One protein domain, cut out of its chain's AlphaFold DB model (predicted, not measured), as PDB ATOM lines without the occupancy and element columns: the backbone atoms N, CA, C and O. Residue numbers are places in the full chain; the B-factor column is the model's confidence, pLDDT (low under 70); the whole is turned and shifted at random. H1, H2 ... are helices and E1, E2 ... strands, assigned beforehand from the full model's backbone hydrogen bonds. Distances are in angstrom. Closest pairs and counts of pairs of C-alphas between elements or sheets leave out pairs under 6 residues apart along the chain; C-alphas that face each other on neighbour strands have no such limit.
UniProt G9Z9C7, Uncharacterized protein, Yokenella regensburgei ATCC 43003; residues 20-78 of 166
ATOM      1  N   LYS A  20      49.385 -30.884  23.732       92.25
ATOM      2  CA  LYS A  20      50.076 -31.056  25.012       92.25
ATOM      3  C   LYS A  20      49.066 -31.116  26.153       92.25
ATOM      4  O   LYS A  20      48.059 -30.412  26.140       92.25
ATOM      5  N   CYS A  21      49.375 -31.918  27.166       91.88
ATOM      6  CA  CYS A  21      48.596 -31.996  28.391       91.88
ATOM      7  C   CYS A  21      48.639 -30.648  29.118       91.88
ATOM      8  O   CYS A  21      49.717 -30.141  29.419       91.88
ATOM      9  N   HIS A  22      47.480 -30.095  29.460       91.44
ATOM     10  CA  HIS A  22      47.394 -28.837  30.205       91.44
ATOM     11  C   HIS A  22      47.781 -28.980  31.690       91.44
ATOM     12  O   HIS A  22      47.969 -27.974  32.364       91.44
ATOM     13  N   ILE A  23      47.906 -30.214  32.200       91.19
ATOM     14  CA  ILE A  23      48.279 -30.499  33.594       91.19
ATOM     15  C   ILE A  23      49.803 -30.629  33.745       91.19
ATOM     16  O   ILE A  23      50.373 -30.052  34.663       91.19
ATOM     17  N   CYS A  24      50.477 -31.381  32.863       88.75
ATOM     18  CA  CYS A  24      51.922 -31.655  32.980       88.75
ATOM     19  C   CYS A  24      52.767 -31.283  31.753       88.75
ATOM     20  O   CYS A  24      53.980 -31.462  31.779       88.75
ATOM     21  N   GLY A  25      52.166 -30.807  30.661       88.06
ATOM     22  CA  GLY A  25      52.884 -30.383  29.452       88.06
ATOM     23  C   GLY A  25      53.360 -31.506  28.520       88.06
ATOM     24  O   GLY A  25      53.809 -31.210  27.412       88.06
ATOM     25  N   SER A  26      53.243 -32.778  28.915       88.12
ATOM     26  CA  SER A  26      53.596 -33.933  28.074       88.12
ATOM     27  C   SER A  26      52.715 -34.020  26.821       88.12
ATOM     28  O   SER A  26      51.533 -33.676  26.872       88.12
ATOM     29  N   VAL A  27      53.264 -34.509  25.704       89.44
ATOM     30  CA  VAL A  27      52.488 -34.755  24.476       89.44
ATOM     31  C   VAL A  27      51.447 -35.839  24.748       89.44
ATOM     32  O   VAL A  27      51.753 -36.880  25.329       89.44
ATOM     33  N   MET A  28      50.199 -35.572  24.379       90.25
ATOM     34  CA  MET A  28      49.091 -36.491  24.611       90.25
ATOM     35  C   MET A  28      49.025 -37.558  23.517       90.25
ATOM     36  O   MET A  28      49.467 -37.348  22.392       90.25
ATOM     37  N   THR A  29      48.421 -38.701  23.835       88.19
ATOM     38  CA  THR A  29      48.238 -39.808  22.885       88.19
ATOM     39  C   THR A  29      46.770 -39.955  22.498       88.19
ATOM     40  O   THR A  29      45.873 -39.629  23.284       88.19
ATOM     41  N   ILE A  30      46.516 -40.445  21.282       88.94
ATOM     42  CA  ILE A  30      45.160 -40.702  20.785       88.94
ATOM     43  C   ILE A  30      44.538 -41.845  21.592       88.94
ATOM     44  O   ILE A  30      45.075 -42.947  21.636       88.94
ATOM     45  N   GLN A  31      43.392 -41.575  22.212       88.38
ATOM     46  CA  GLN A  31      42.600 -42.550  22.972       88.38
ATOM     47  C   GLN A  31      41.463 -43.123  22.134       88.38
ATOM     48  O   GLN A  31      41.092 -44.285  22.265       88.38
ATOM     49  N   ARG A  32      40.883 -42.280  21.276       88.06
ATOM     50  CA  ARG A  32      39.804 -42.654  20.368       88.06
ATOM     51  C   ARG A  32      39.878 -41.787  19.124       88.06
ATOM     52  O   ARG A  32      39.902 -40.568  19.243       88.06
ATOM     53  N   ALA A  33      39.831 -42.412  17.956       87.31
ATOM     54  CA  ALA A  33      39.573 -41.736  16.694       87.31
ATOM     55  C   ALA A  33      38.207 -42.196  16.175       87.31
ATOM     56  O   ALA A  33      37.948 -43.394  16.064       87.31
ATOM     57  N   SER A  34      37.308 -41.252  15.915       82.12
ATOM     58  CA  SER A  34      36.002 -41.498  15.300       82.12
ATOM     59  C   SER A  34      35.797 -40.577  14.104       82.12
ATOM     60  O   SER A  34      36.538 -39.610  13.926       82.12
ATOM     61  N   ALA A  35      34.774 -40.855  13.292       75.50
ATOM     62  CA  ALA A  35      34.393 -39.993  12.179       75.50
ATOM     63  C   ALA A  35      34.060 -38.577  12.695       75.50
ATOM     64  O   ALA A  35      32.995 -38.357  13.267       75.50
ATOM     65  N   GLY A  36      35.002 -37.642  12.543       79.12
ATOM     66  CA  GLY A  36      34.850 -36.232  12.914       79.12
ATOM     67  C   GLY A  36      35.401 -35.814  14.281       79.12
ATOM     68  O   GLY A  36      35.253 -34.649  14.637       79.12
ATOM     69  N   SER A  37      36.031 -36.706  15.055       86.94
ATOM     70  CA  SER A  37      36.734 -36.276  16.270       86.94
ATOM     71  C   SER A  37      37.841 -37.224  16.704       86.94
ATOM     72  O   SER A  37      37.686 -38.448  16.640       86.94
ATOM     73  N   VAL A  38      38.906 -36.660  17.260       88.88
ATOM     74  CA  VAL A  38      39.990 -37.392  17.911       88.88
ATOM     75  C   VAL A  38      40.038 -36.992  19.380       88.88
ATOM     76  O   VAL A  38      40.142 -35.820  19.722       88.88
ATOM     77  N   VAL A  39      39.949 -37.970  20.276       91.25
ATOM     78  CA  VAL A  39      40.111 -37.757  21.715       91.25
ATOM     79  C   VAL A  39      41.554 -38.039  22.084       91.25
ATOM     80  O   VAL A  39      42.038 -39.158  21.904       91.25
ATOM     81  N   TYR A  40      42.210 -37.044  22.660       91.94
ATOM     82  CA  TYR A  40      43.541 -37.148  23.229       91.94
ATOM     83  C   TYR A  40      43.453 -37.303  24.748       91.94
ATOM     84  O   TYR A  40      42.566 -36.742  25.393       91.94
ATOM     85  N   GLY A  41      44.397 -38.039  25.332       91.88
ATOM     86  CA  GLY A  41      44.542 -38.199  26.780       91.88
ATOM     87  C   GLY A  41      46.009 -38.259  27.190       91.88
ATOM     88  O   GLY A  41      46.854 -38.750  26.437       91.88
ATOM     89  N   CYS A  42      46.327 -37.749  28.380       91.69
ATOM     90  CA  CYS A  42      47.646 -37.906  28.975       91.69
ATOM     91  C   CYS A  42      47.668 -39.170  29.830       91.69
ATOM     92  O   CYS A  42      47.254 -39.160  30.986       91.69
ATOM     93  N   THR A  43      48.181 -40.258  29.265       83.94
ATOM     94  CA  THR A  43      48.268 -41.565  29.932       83.94
ATOM     95  C   THR A  43      49.425 -41.667  30.923       83.94
ATOM     96  O   THR A  43      49.556 -42.683  31.585       83.94
ATOM     97  N   GLY A  44      50.309 -40.663  31.009       82.88
ATOM     98  CA  GLY A  44      51.510 -40.748  31.851       82.88
ATOM     99  C   GLY A  44      52.505 -41.812  31.380       82.88
ATOM    100  O   GLY A  44      53.403 -42.185  32.130       82.88
ATOM    101  N   ARG A  45      52.331 -42.313  30.152       81.50
ATOM    102  CA  ARG A  45      53.211 -43.295  29.524       81.50
ATOM    103  C   ARG A  45      54.594 -42.686  29.316       81.50
ATOM    104  O   ARG A  45      54.714 -41.578  28.795       81.50
ATOM    105  N   ILE A  46      55.620 -43.434  29.702       80.69
ATOM    106  CA  ILE A  46      57.011 -43.103  29.415       80.69
ATOM    107  C   ILE A  46      57.493 -44.086  28.354       80.69
ATOM    108  O   ILE A  46      57.677 -45.268  28.638       80.69
ATOM    109  N   ASP A  47      57.708 -43.593  27.139       68.69
ATOM    110  CA  ASP A  47      58.390 -44.357  26.100       68.69
ATOM    111  C   ASP A  47      59.903 -44.279  26.361       68.69
ATOM    112  O   ASP A  47      60.548 -43.275  26.066       68.69
ATOM    113  N   LYS A  48      60.456 -45.317  27.001       67.44
ATOM    114  CA  LYS A  48      61.905 -45.563  27.057       67.44
ATOM    115  C   LYS A  48      62.239 -46.669  26.065       67.44
ATOM    116  O   LYS A  48      61.560 -47.695  26.047       67.44
ATOM    117  N   ASP A  49      63.277 -46.467  25.261       65.56
ATOM    118  CA  ASP A  49      63.668 -47.411  24.213       65.56
ATOM    119  C   ASP A  49      63.929 -48.815  24.779       65.56
ATOM    120  O   ASP A  49      64.730 -48.999  25.695       65.56
ATOM    121  N   GLY A  50      63.244 -49.816  24.219       64.75
ATOM    122  CA  GLY A  50      63.482 -51.235  24.500       64.75
ATOM    123  C   GLY A  50      62.890 -51.775  25.805       64.75
ATOM    124  O   GLY A  50      62.899 -52.988  26.008       64.75
ATOM    125  N   GLU A  51      62.325 -50.926  26.661       62.03
ATOM    126  CA  GLU A  51      61.607 -51.374  27.848       62.03
ATOM    127  C   GLU A  51      60.105 -51.298  27.589       62.03
ATOM    128  O   GLU A  51      59.598 -50.313  27.060       62.03
ATOM    129  N   GLY A  52      59.388 -52.377  27.909       63.84
ATOM    130  CA  GLY A  52      57.947 -52.470  27.686       63.84
ATOM    131  C   GLY A  52      57.145 -51.332  28.329       63.84
ATOM    132  O   GLY A  52      57.663 -50.464  29.024       63.84
ATOM    133  N   TYR A  53      55.835 -51.358  28.108       71.75
ATOM    134  CA  TYR A  53      54.892 -50.335  28.558       71.75
ATOM    135  C   TYR A  53      55.061 -49.955  30.047       71.75
ATOM    136  O   TYR A  53      54.750 -50.754  30.931       71.75
ATOM    137  N   LYS A  54      55.552 -48.733  30.318       81.75
ATOM    138  CA  LYS A  54      55.754 -48.175  31.666       81.75
ATOM    139  C   LYS A  54      55.060 -46.825  31.826       81.75
ATOM    140  O   LYS A  54      55.023 -46.006  30.905       81.75
ATOM    141  N   PHE A  55      54.557 -46.590  33.030       83.56
ATOM    142  CA  PHE A  55      53.984 -45.319  33.451       83.56
ATOM    143  C   PHE A  55      54.965 -44.544  34.328       83.56
ATOM    144  O   PHE A  55      55.856 -45.133  34.946       83.56
ATOM    145  N   ALA A  56      54.805 -43.223  34.385       84.38
ATOM    146  CA  ALA A  56      55.491 -42.414  35.380       84.38
ATOM    147  C   ALA A  56      55.061 -42.808  36.798       84.38
ATOM    148  O   ALA A  56      54.000 -43.389  37.014       84.38
ATOM    149  N   GLU A  57      55.916 -42.510  37.771       82.38
ATOM    150  CA  GLU A  57      55.658 -42.846  39.167       82.38
ATOM    151  C   GLU A  57      54.324 -42.243  39.643       82.38
ATOM    152  O   GLU A  57      54.030 -41.076  39.382       82.38
ATOM    153  N   GLY A  58      53.495 -43.065  40.293       83.62
ATOM    154  CA  GLY A  58      52.158 -42.672  40.749       83.62
ATOM    155  C   GLY A  58      51.100 -42.535  39.646       83.62
ATOM    156  O   GLY A  58      50.032 -41.993  39.921       83.62
ATOM    157  N   ARG A  59      51.378 -42.993  38.417       85.19
ATOM    158  CA  ARG A  59      50.434 -42.984  37.289       85.19
ATOM    159  C   ARG A  59      49.931 -44.389  36.951       85.19
ATOM    160  O   ARG A  59      50.673 -45.364  37.078       85.19
ATOM    161  N   ASP A  60      48.707 -44.476  36.442       81.25
ATOM    162  CA  ASP A  60      48.134 -45.705  35.879       81.25
ATOM    163  C   ASP A  60      47.264 -45.428  34.630       81.25
ATOM    164  O   ASP A  60      47.155 -44.294  34.162       81.25
ATOM    165  N   PHE A  61      46.673 -46.481  34.047       72.94
ATOM    166  CA  PHE A  61      45.917 -46.407  32.788       72.94
ATOM    167  C   PHE A  61      44.647 -45.532  32.857       72.94
ATOM    168  O   PHE A  61      44.162 -45.095  31.813       72.94
ATOM    169  N   ALA A  62      44.093 -45.281  34.047       81.50
ATOM    170  CA  ALA A  62      42.826 -44.576  34.239       81.50
ATOM    171  C   ALA A  62      42.824 -43.670  35.485       81.50
ATOM    172  O   ALA A  62      41.785 -43.481  36.122       81.50
ATOM    173  N   ASP A  63      43.978 -43.095  35.815       86.31
ATOM    174  CA  ASP A  63      44.136 -42.224  36.974       86.31
ATOM    175  C   ASP A  63      43.387 -40.881  36.836       86.31
ATOM    176  O   ASP A  63      42.876 -40.499  35.777       86.31
ATOM    177  N   ASP A  64      43.305 -40.123  37.934       89.62
ATOM    178  CA  ASP A  64      42.639 -38.810  37.952       89.62
ATOM    179  C   ASP A  64      43.278 -37.833  36.948       89.62
ATOM    180  O   ASP A  64      42.585 -37.039  36.308       89.62
ATOM    181  N   HIS A  65      44.592 -37.949  36.731       90.00
ATOM    182  CA  HIS A  65      45.290 -37.168  35.718       90.00
ATOM    183  C   HIS A  65      44.793 -37.518  34.312       90.00
ATOM    184  O   HIS A  65      44.482 -36.620  33.530       90.00
ATOM    185  N   TYR A  66      44.687 -38.802  33.983       89.56
ATOM    186  CA  TYR A  66      44.141 -39.284  32.725       89.56
ATOM    187  C   TYR A  66      42.728 -38.740  32.524       89.56
ATOM    188  O   TYR A  66      42.475 -38.096  31.505       89.56
ATOM    189  N   ALA A  67      41.846 -38.902  33.515       88.00
ATOM    190  CA  ALA A  67      40.456 -38.457  33.445       88.00
ATOM    191  C   ALA A  67      40.330 -36.944  33.195       88.00
ATOM    192  O   ALA A  67      39.563 -36.528  32.323       88.00
ATOM    193  N   ARG A  68      41.112 -36.127  33.912       90.56
ATOM    194  CA  ARG A  68      41.086 -34.658  33.796       90.56
ATOM    195  C   ARG A  68      41.815 -34.131  32.568       90.56
ATOM    196  O   ARG A  68      41.477 -33.062  32.077       90.56
ATOM    197  N   SER A  69      42.800 -34.865  32.057       91.50
ATOM    198  CA  SER A  69      43.616 -34.408  30.927       91.50
ATOM    199  C   SER A  69      42.910 -34.479  29.572       91.50
ATOM    200  O   SER A  69      43.417 -33.894  28.621       91.50
ATOM    201  N   ARG A  70      41.786 -35.198  29.447       91.38
ATOM    202  CA  ARG A  70      41.168 -35.505  28.149       91.38
ATOM    203  C   ARG A  70      40.729 -34.257  27.382       91.38
ATOM    204  O   ARG A  70      40.039 -33.396  27.915       91.38
ATOM    205  N   VAL A  71      41.060 -34.227  26.094       91.00
ATOM    206  CA  VAL A  71      40.649 -33.182  25.147       91.00
ATOM    207  C   VAL A  71      40.085 -33.848  23.900       91.00
ATOM    208  O   VAL A  71      40.651 -34.821  23.406       91.00
ATOM    209  N   THR A  72      38.975 -33.325  23.386       90.12
ATOM    210  CA  THR A  72      38.402 -33.759  22.110       90.12
ATOM    211  C   THR A  72      38.729 -32.721  21.048       90.12
ATOM    212  O   THR A  72      38.295 -31.576  21.154       90.12
ATOM    213  N   ASP A  73      39.482 -33.122  20.030       85.50
ATOM    214  CA  ASP A  73      39.670 -32.343  18.815       85.50
ATOM    215  C   ASP A  73      38.575 -32.718  17.812       85.50
ATOM    216  O   ASP A  73      38.438 -33.881  17.435       85.50
ATOM    217  N   TYR A  74      37.774 -31.735  17.408       79.00
ATOM    218  CA  TYR A  74      36.750 -31.868  16.365       79.00
ATOM    219  C   TYR A  74      37.264 -31.417  14.991       79.00
ATOM    220  O   TYR A  74      36.504 -31.344  14.025       79.00
ATOM    221  N   GLY A  75      38.547 -31.055  14.897       69.56
ATOM    222  CA  GLY A  75      39.183 -30.690  13.648       69.56
ATOM    223  C   GLY A  75      39.203 -31.863  12.676       69.56
ATOM    224  O   GLY A  75      39.551 -32.988  13.035       69.56
ATOM    225  N   SER A  76      38.873 -31.583  11.418       61.25
ATOM    226  CA  SER A  76      39.270 -32.441  10.309       61.25
ATOM    227  C   SER A  76      40.785 -32.634  10.411       61.25
ATOM    228  O   SER A  76      41.525 -31.648  10.404       61.25
ATOM    229  N   GLY A  77      41.238 -33.878  10.581       65.56
ATOM    230  CA  GLY A  77      42.651 -34.207  10.417       65.56
ATOM    231  C   GLY A  77      43.118 -33.701   9.054       65.56
ATOM    232  O   GLY A  77      42.297 -33.597   8.138       65.56
ATOM    233  N   GLY A  78      44.394 -33.327   8.950       76.25
ATOM    234  CA  GLY A  78      44.953 -32.820   7.700       76.25
ATOM    235  C   GLY A  78      44.543 -33.695   6.511       76.25
ATOM    236  O   GLY A  78      44.444 -34.914   6.652       76.25
TER     237      GLY A  78
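Overview. This is residues 20 to 78 of the 166 residues of an uncharacterized protein of Yokenella regensburgei ATCC 43003 (UniProt G9Z9C7). There is little regular structure: a small antiparallel sheet, order E1, E2, E3, with short helix H1 at one end and a long loop, residues 42 to 63, reaching away from it. The printed part has 59 residues, 20 in named elements, in the order E1, E2, H1, E3; the class is mixed. It is only just compact, close to loose, radius of gyration of the C-alphas 12.3 A, spanning 34 by 26 by 18 A.

Arrangement. E1, residues 29 to 34, and E2, residues 37 to 41, form a hairpin; N 31 and O 39, 2.8 A apart, are within hydrogen-bond range. H1, residues 64 to 69, only grazes the sheet; every O i to N i+4 pair in it is within hydrogen-bond range. E3, residues 71 to 73, is antiparallel to E2, with N 40 and O 71 within hydrogen-bond range at 2.8 A.

Along the chain. E1 begins at C-alpha 29 (48.238, -39.808, 22.885) and measures 14.5 A, E2 13.2 A; E3 ends at C-alpha 73 (39.670, -32.343, 18.815).

Size, cuts and confidence. The printed part has no cut. The link E2 to H1 is long, 22 residues. Residues 47 to 52 and 75 to 77 have pLDDT under 70.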